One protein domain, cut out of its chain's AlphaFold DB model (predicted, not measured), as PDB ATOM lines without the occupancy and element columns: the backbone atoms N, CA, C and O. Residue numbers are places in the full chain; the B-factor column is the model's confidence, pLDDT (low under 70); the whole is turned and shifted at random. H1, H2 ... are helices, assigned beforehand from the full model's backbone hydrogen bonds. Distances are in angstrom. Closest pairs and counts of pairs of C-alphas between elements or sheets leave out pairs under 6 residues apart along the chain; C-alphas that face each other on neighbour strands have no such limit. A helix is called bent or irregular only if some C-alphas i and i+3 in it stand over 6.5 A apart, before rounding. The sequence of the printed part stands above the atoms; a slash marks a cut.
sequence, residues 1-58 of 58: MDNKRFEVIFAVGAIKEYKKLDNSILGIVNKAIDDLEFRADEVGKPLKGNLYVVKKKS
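What this domain is: This is residues 1 to 58 of the 58 residues of an uncharacterized protein of Clostridium tyrobutyricum (UniProt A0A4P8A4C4). The long helix H2 and the short helix H1 meet near a corner, and the unnamed stretch of residues 5 to 11 makes the third side of a loose triangle, while the tail of residues 45 to 58 sticks out. The printed part has 58 residues with two named helices, H1 then H2, and no named strand; it is all helix by class, though the helices hold 24 residues. It is loose, with a radius of gyration of the C-alphas of 13.6 A, and spans 39 by 31 by 20 A.

How they stand to each other: H2, residues 23 to 39, is only just irregular: C-alphas 24 and 27 are 6.8 A apart. H1, residues 12 to 18, is close to H2 but not clearly touching; their closest C-alphas, of Tyr 18 and Leu 26, are 8.0 A apart. They run opposite ways at a steep tilt of 52 degrees. O i to N i+4 pairs within hydrogen-bond range number 10 of 13 in H2 and 2 of 3 in H1.

Where its parts are: H2 runs 24.8 A, from C-alpha 23 at (164.041, 223.841, 211.093) to C-alpha 39 at (150.605, 209.778, 195.675). H1 runs 10.4 A from C-alpha 12 at (157.702, 231.041, 191.897).

The domain as a whole: The C-alphas farthest apart, of Ser 24 and Ser 58, are 41.6 A apart. The printed part has no cut, and the link from H1 to H2 is tight. Residues 1 to 2 and 52 to 58 have pLDDT under 70.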
ATOM      1  N   MET A   1     165.595 202.228 193.903       50.31
ATOM      2  CA  MET A   1     164.779 202.493 192.705       50.31
ATOM      3  C   MET A   1     163.641 203.370 193.166       50.31
ATOM      4  O   MET A   1     162.795 202.894 193.913       50.31
ATOM      5  N   ASP A   2     163.713 204.659 192.852       68.44
ATOM      6  CA  ASP A   2     162.725 205.640 193.290       68.44
ATOM      7  C   ASP A   2     161.425 205.416 192.514       68.44
ATOM      8  O   ASP A   2     161.306 205.808 191.359       68.44
ATOM      9  N   ASN A   3     160.445 204.761 193.144       84.12
ATOM     10  CA  ASN A   3     159.103 204.535 192.586       84.12
ATOM     11  C   ASN A   3     158.239 205.813 192.631       84.12
ATOM     12  O   ASN A   3     157.038 205.744 192.902       84.12
ATOM     13  N   LYS A   4     158.847 206.988 192.433       91.88
ATOM     14  CA  LYS A   4     158.144 208.273 192.420       91.88
ATOM     15  C   LYS A   4     157.238 208.311 191.189       91.88
ATOM     16  O   LYS A   4     157.684 208.065 190.070       91.88
ATOM     17  N   ARG A   5     155.951 208.571 191.407       95.25
ATOM     18  CA  ARG A   5     154.896 208.616 190.379       95.25
ATOM     19  C   ARG A   5     154.696 210.021 189.814       95.25
ATOM     20  O   ARG A   5     154.161 210.157 188.717       95.25
ATOM     21  N   PHE A   6     155.117 211.045 190.554       94.50
ATOM     22  CA  PHE A   6     154.887 212.449 190.235       94.50
ATOM     23  C   PHE A   6     156.166 213.273 190.392       94.50
ATOM     24  O   PHE A   6     156.969 213.034 191.292       94.50
ATOM     25  N   GLU A   7     156.327 214.276 189.530       94.06
ATOM     26  CA  GLU A   7     157.356 215.306 189.659       94.06
ATOM     27  C   GLU A   7     156.783 216.508 190.424       94.06
ATOM     28  O   GLU A   7     155.740 217.054 190.052       94.06
ATOM     29  N   VAL A   8     157.466 216.940 191.488       92.12
ATOM     30  CA  VAL A   8     157.061 218.106 192.285       92.12
ATOM     31  C   VAL A   8     157.904 219.317 191.893       92.12
ATOM     32  O   VAL A   8     159.105 219.370 192.146       92.12
ATOM     33  N   ILE A   9     157.259 220.327 191.305       94.44
ATOM     34  CA  ILE A   9     157.897 221.587 190.903       94.44
ATOM     35  C   ILE A   9     157.297 222.738 191.712       94.44
ATOM     36  O   ILE A   9     156.085 222.962 191.707       94.44
ATOM     37  N   PHE A  10     158.149 223.522 192.376       92.31
ATOM     38  CA  PHE A  10     157.704 224.711 193.096       92.31
ATOM     39  C   PHE A  10     157.314 225.840 192.140       92.31
ATOM     40  O   PHE A  10     158.105 226.283 191.305       92.31
ATOM     41  N   ALA A  11     156.124 226.403 192.345       91.12
ATOM     42  CA  ALA A  11     155.769 227.689 191.760       91.12
ATOM     43  C   ALA A  11     156.666 228.815 192.316       91.12
ATOM     44  O   ALA A  11     157.149 228.752 193.449       91.12
ATOM     45  N   VAL A  12     156.826 229.899 191.549       89.25
ATOM     46  CA  VAL A  12     157.702 231.041 191.897       89.25
ATOM     47  C   VAL A  12     157.364 231.666 193.261       89.25
ATOM     48  O   VAL A  12     158.261 232.130 193.965       89.25
ATOM     49  N   GLY A  13     156.087 231.682 193.653       91.25
ATOM     50  CA  GLY A  13     155.667 232.125 194.989       91.25
ATOM     51  C   GLY A  13     156.025 231.115 196.082       91.25
ATOM     52  O   GLY A  13     156.627 231.481 197.089       91.25
ATOM     53  N   ALA A  14     155.750 229.834 195.835       92.56
ATOM     54  CA  ALA A  14     155.942 228.758 196.803       92.56
ATOM     55  C   ALA A  14     157.414 228.575 197.202       92.56
ATOM     56  O   ALA A  14     157.712 228.406 198.380       92.56
ATOM     57  N   ILE A  15     158.362 228.691 196.261       94.50
ATOM     58  CA  ILE A  15     159.793 228.580 196.594       94.50
ATOM     59  C   ILE A  15     160.271 229.707 197.523       94.50
ATOM     60  O   ILE A  15     161.157 229.498 198.350       94.50
ATOM     61  N   LYS A  16     159.689 230.911 197.411       95.25
ATOM     62  CA  LYS A  16     160.019 232.033 198.303       95.25
ATOM     63  C   LYS A  16     159.498 231.793 199.716       95.25
ATOM     64  O   LYS A  16     160.151 232.218 200.661       95.25
ATOM     65  N   GLU A  17     158.342 231.152 199.853       94.94
ATOM     66  CA  GLU A  17     157.763 230.797 201.152       94.94
ATOM     67  C   GLU A  17     158.506 229.627 201.794       94.94
ATOM     68  O   GLU A  17     158.907 229.729 202.949       94.94
ATOM     69  N   TYR A  18     158.799 228.576 201.025       95.00
ATOM     70  CA  TYR A  18     159.565 227.420 201.489       95.00
ATOM     71  C   TYR A  18     160.929 227.822 202.074       95.00
ATOM     72  O   TYR A  18     161.303 227.378 203.155       95.00
ATOM     73  N   LYS A  19     161.648 228.742 201.417       94.38
ATOM     74  CA  LYS A  19     162.949 229.250 201.893       94.38
ATOM     75  C   LYS A  19     162.890 230.031 203.212       94.38
ATOM     76  O   LYS A  19     163.941 230.303 203.780       94.38
ATOM     77  N   LYS A  20     161.703 230.438 203.672       95.62
ATOM     78  CA  LYS A  20     161.514 231.153 204.945       95.62
ATOM     79  C   LYS A  20     161.198 230.220 206.113       95.62
ATOM     80  O   LYS A  20     161.110 230.702 207.237       95.62
ATOM     81  N   LEU A  21     160.979 228.930 205.856       95.50
ATOM     82  CA  LEU A  21     160.666 227.962 206.901       95.50
ATOM     83  C   LEU A  21     161.873 227.763 207.821       95.50
ATOM     84  O   LEU A  21     163.009 227.669 207.356       95.50
ATOM     85  N   ASP A  22     161.616 227.669 209.120       93.94
ATOM     86  CA  ASP A  22     162.628 227.273 210.093       93.94
ATOM     87  C   ASP A  22     162.736 225.738 210.206       93.94
ATOM     88  O   ASP A  22     161.907 224.980 209.688       93.94
ATOM     89  N   ASN A  23     163.761 225.270 210.922       90.56
ATOM     90  CA  ASN A  23     164.041 223.841 211.093       90.56
ATOM     91  C   ASN A  23     162.917 223.061 211.797       90.56
ATOM     92  O   ASN A  23     162.865 221.841 211.655       90.56
ATOM     93  N   SER A  24     162.028 223.727 212.544       90.06
ATOM     94  CA  SER A  24     160.919 223.059 213.234       90.06
ATOM     95  C   SER A  24     159.805 222.637 212.269       90.06
ATOM     96  O   SER A  24     159.161 221.611 212.486       90.06
ATOM     97  N   ILE A  25     159.620 223.376 211.169       93.75
ATOM     98  CA  ILE A  25     158.565 223.127 210.175       93.75
ATOM     99  C   ILE A  25     159.109 222.476 208.898       93.75
ATOM    100  O   ILE A  25     158.389 221.723 208.236       93.75
ATOM    101  N   LEU A  26     160.384 222.700 208.567       94.38
ATOM    102  CA  LEU A  26     160.997 222.206 207.332       94.38
ATOM    103  C   LEU A  26     160.853 220.685 207.157       94.38
ATOM    104  O   LEU A  26     160.507 220.223 206.073       94.38
ATOM    105  N   GLY A  27     161.047 219.908 208.228       95.00
ATOM    106  CA  GLY A  27     160.903 218.448 208.184       95.00
ATOM    107  C   GLY A  27     159.476 217.982 207.874       95.00
ATOM    108  O   GLY A  27     159.287 217.021 207.131       95.00
ATOM    109  N   ILE A  28     158.464 218.690 208.389       95.00
ATOM    110  CA  ILE A  28     157.048 218.385 208.134       95.00
ATOM    111  C   ILE A  28     156.715 218.647 206.664       95.00
ATOM    112  O   ILE A  28     156.068 217.827 206.015       95.00
ATOM    113  N   VAL A  29     157.188 219.776 206.131       95.31
ATOM    114  CA  VAL A  29     156.950 220.155 204.734       95.31
ATOM    115  C   VAL A  29     157.684 219.222 203.774       95.31
ATOM    116  O   VAL A  29     157.087 218.800 202.789       95.31
ATOM    117  N   ASN A  30     158.922 218.830 204.081       95.31
ATOM    118  CA  ASN A  30     159.662 217.860 203.270       95.31
ATOM    119  C   ASN A  30     158.947 216.513 203.212       95.31
ATOM    120  O   ASN A  30     158.748 215.992 202.123       95.31
ATOM    121  N   LYS A  31     158.450 216.010 204.347       94.69
ATOM    122  CA  LYS A  31     157.667 214.770 204.358       94.69
ATOM    123  C   LYS A  31     156.413 214.867 203.481       94.69
ATOM    124  O   LYS A  31     156.087 213.926 202.768       94.69
ATOM    125  N   ALA A  32     155.714 216.001 203.514       94.69
ATOM    126  CA  ALA A  32     154.554 216.210 202.651       94.69
ATOM    127  C   ALA A  32     154.934 216.267 201.158       94.69
ATOM    128  O   ALA A  32     154.164 215.805 200.321       94.69
ATOM    129  N   ILE A  33     156.107 216.814 200.819       95.00
ATOM    130  CA  ILE A  33     156.644 216.801 199.450       95.00
ATOM    131  C   ILE A  33     156.981 215.372 199.024       95.00
ATOM    132  O   ILE A  33     156.570 214.976 197.938       95.00
ATOM    133  N   ASP A  34     157.637 214.592 199.887       94.31
ATOM    134  CA  ASP A  34     157.934 213.182 199.624       94.31
ATOM    135  C   ASP A  34     156.631 212.413 199.341       94.31
ATOM    136  O   ASP A  34     156.520 211.720 198.334       94.31
ATOM    137  N   ASP A  35     155.592 212.599 200.164       94.62
ATOM    138  CA  ASP A  35     154.285 211.965 199.951       94.62
ATOM    139  C   ASP A  35     153.660 212.363 198.595       94.62
ATOM    140  O   ASP A  35     153.082 211.518 197.904       94.62
ATOM    141  N   LEU A  36     153.798 213.624 198.167       94.75
ATOM    142  CA  LEU A  36     153.310 214.083 196.859       94.75
ATOM    143  C   LEU A  36     154.014 213.377 195.696       94.75
ATOM    144  O   LEU A  36     153.351 213.018 194.723       94.75
ATOM    145  N   GLU A  37     155.317 213.115 195.796       94.81
ATOM    146  CA  GLU A  37     156.061 212.404 194.750       94.81
ATOM    147  C   GLU A  37     155.516 210.984 194.503       94.81
ATOM    148  O   GLU A  37     155.615 210.471 193.387       94.81
ATOM    149  N   PHE A  38     154.892 210.343 195.498       94.81
ATOM    150  CA  PHE A  38     154.343 208.985 195.369       94.81
ATOM    151  C   PHE A  38     152.835 208.931 195.119       94.81
ATOM    152  O   PHE A  38     152.351 207.959 194.536       94.81
ATOM    153  N   ARG A  39     152.068 209.913 195.597       94.12
ATOM    154  CA  ARG A  39     150.605 209.778 195.675       94.12
ATOM    155  C   ARG A  39     149.842 211.095 195.613       94.12
ATOM    156  O   ARG A  39     148.820 211.238 196.278       94.12
ATOM    157  N   ALA A  40     150.314 212.062 194.825       92.19
ATOM    158  CA  ALA A  40     149.637 213.350 194.629       92.19
ATOM    159  C   ALA A  40     148.169 213.238 194.169       92.19
ATOM    160  O   ALA A  40     147.390 214.160 194.387       92.19
ATOM    161  N   ASP A  41     147.780 212.123 193.548       91.94
ATOM    162  CA  ASP A  41     146.400 211.800 193.179       91.94
ATOM    163  C   ASP A  41     145.528 211.333 194.360       91.94
ATOM    164  O   ASP A  41     144.303 211.433 194.297       91.94
ATOM    165  N   GLU A  42     146.145 210.847 195.438       93.19
ATOM    166  CA  GLU A  42     145.475 210.316 196.630       93.19
ATOM    167  C   GLU A  42     145.527 211.291 197.822       93.19
ATOM    168  O   GLU A  42     144.695 211.204 198.728       93.19
ATOM    169  N   VAL A  43     146.498 212.213 197.855       87.44
ATOM    170  CA  VAL A  43     146.682 213.169 198.959       87.44
ATOM    171  C   VAL A  43     146.123 214.555 198.639       87.44
ATOM    172  O   VAL A  43     146.215 215.063 197.527       87.44
ATOM    173  N   GLY A  44     145.575 215.211 199.662       85.69
ATOM    174  CA  GLY A  44     145.023 216.561 199.556       85.69
ATOM    175  C   GLY A  44     143.513 216.589 199.323       85.69
ATOM    176  O   GLY A  44     142.794 215.619 199.561       85.69
ATOM    177  N   LYS A  45     143.004 217.764 198.942       87.81
ATOM    178  CA  LYS A  45     141.582 217.989 198.656       87.81
ATOM    179  C   LYS A  45     141.457 218.897 197.438       87.81
ATOM    180  O   LYS A  45     142.205 219.874 197.358       87.81
ATOM    181  N   PRO A  46     140.494 218.641 196.534       84.81
ATOM    182  CA  PRO A  46     140.190 219.572 195.463       84.81
ATOM    183  C   PRO A  46     139.927 220.968 196.031       84.81
ATOM    184  O   PRO A  46     139.120 221.136 196.953       84.81
ATOM    185  N   LEU A  47     140.615 221.967 195.479       84.06
ATOM    186  CA  LEU A  47     140.341 223.368 195.783       84.06
ATOM    187  C   LEU A  47     138.928 223.727 195.294       84.06
ATOM    188  O   LEU A  47     138.340 223.003 194.494       84.06
ATOM    189  N   LYS A  48     138.339 224.814 195.799       84.81
ATOM    190  CA  LYS A  48     136.974 225.252 195.450       84.81
ATOM    191  C   LYS A  48     136.942 226.751 195.143       84.81
ATOM    192  O   LYS A  48     137.793 227.501 195.615       84.81
ATOM    193  N   GLY A  49     135.941 227.191 194.378       79.69
ATOM    194  CA  GLY A  49     135.735 228.605 194.039       79.69
ATOM    195  C   GLY A  49     136.847 229.172 193.153       79.69
ATOM    196  O   GLY A  49     137.354 228.480 192.276       79.69
ATOM    197  N   ASN A  50     137.272 230.411 193.410       76.19
ATOM    198  CA  ASN A  50     138.307 231.100 192.618       76.19
ATOM    199  C   ASN A  50     139.713 230.477 192.746       76.19
ATOM    200  O   ASN A  50     140.647 230.915 192.082       76.19
ATOM    201  N   LEU A  51     139.865 229.467 193.606       72.94
ATOM    202  CA  LEU A  51     141.090 228.691 193.784       72.94
ATOM    203  C   LEU A  51     141.114 227.430 192.902       72.94
ATOM    204  O   LEU A  51     142.107 226.705 192.895       72.94
ATOM    205  N   TYR A  52     140.033 227.149 192.160       61.56
ATOM    206  CA  TYR A  52     139.973 226.051 191.197       61.56
ATOM    207  C   TYR A  52     140.793 226.420 189.955       61.56
ATOM    208  O   TYR A  52     140.290 227.028 189.014       61.56
ATOM    209  N   VAL A  53     142.082 226.081 189.945       59.12
ATOM    210  CA  VAL A  53     142.941 226.303 188.776       59.12
ATOM    211  C   VAL A  53     143.179 224.976 188.064       59.12
ATOM    212  O   VAL A  53     144.163 224.291 188.314       59.12
ATOM    213  N   VAL A  54     142.297 224.631 187.122       51.41
ATOM    214  CA  VAL A  54     142.671 223.774 185.989       51.41
ATOM    215  C   VAL A  54     142.994 224.719 184.841       51.41
ATOM    216  O   VAL A  54     142.113 225.132 184.091       51.41
ATOM    217  N   LYS A  55     144.268 225.089 184.689       47.91
ATOM    218  CA  LYS A  55     144.723 225.643 183.411       47.91
ATOM    219  C   LYS A  55     144.882 224.465 182.460       47.91
ATOM    220  O   LYS A  55     145.955 223.881 182.339       47.91
ATOM    221  N   LYS A  56     143.781 224.088 181.810       40.25
ATOM    222  CA  LYS A  56     143.854 223.291 180.589       40.25
ATOM    223  C   LYS A  56     144.643 224.151 179.603       40.25
ATOM    224  O   LYS A  56     144.228 225.267 179.303       40.25
ATOM    225  N   LYS A  57     145.832 223.693 179.211       39.16
ATOM    226  CA  LYS A  57     146.547 224.262 178.064       39.16
ATOM    227  C   LYS A  57     145.593 224.122 176.871       39.16
ATOM    228  O   LYS A  57     145.302 222.990 176.485       39.16
ATOM    229  N   SER A  58     145.032 225.240 176.408       38.94
ATOM    230  CA  SER A  58     144.484 225.357 175.052       38.94
ATOM    231  C   SER A  58     145.623 225.402 174.046       38.94
ATOM    232  O   SER A  58     146.711 225.896 174.431       38.94
TER     233      SER A  58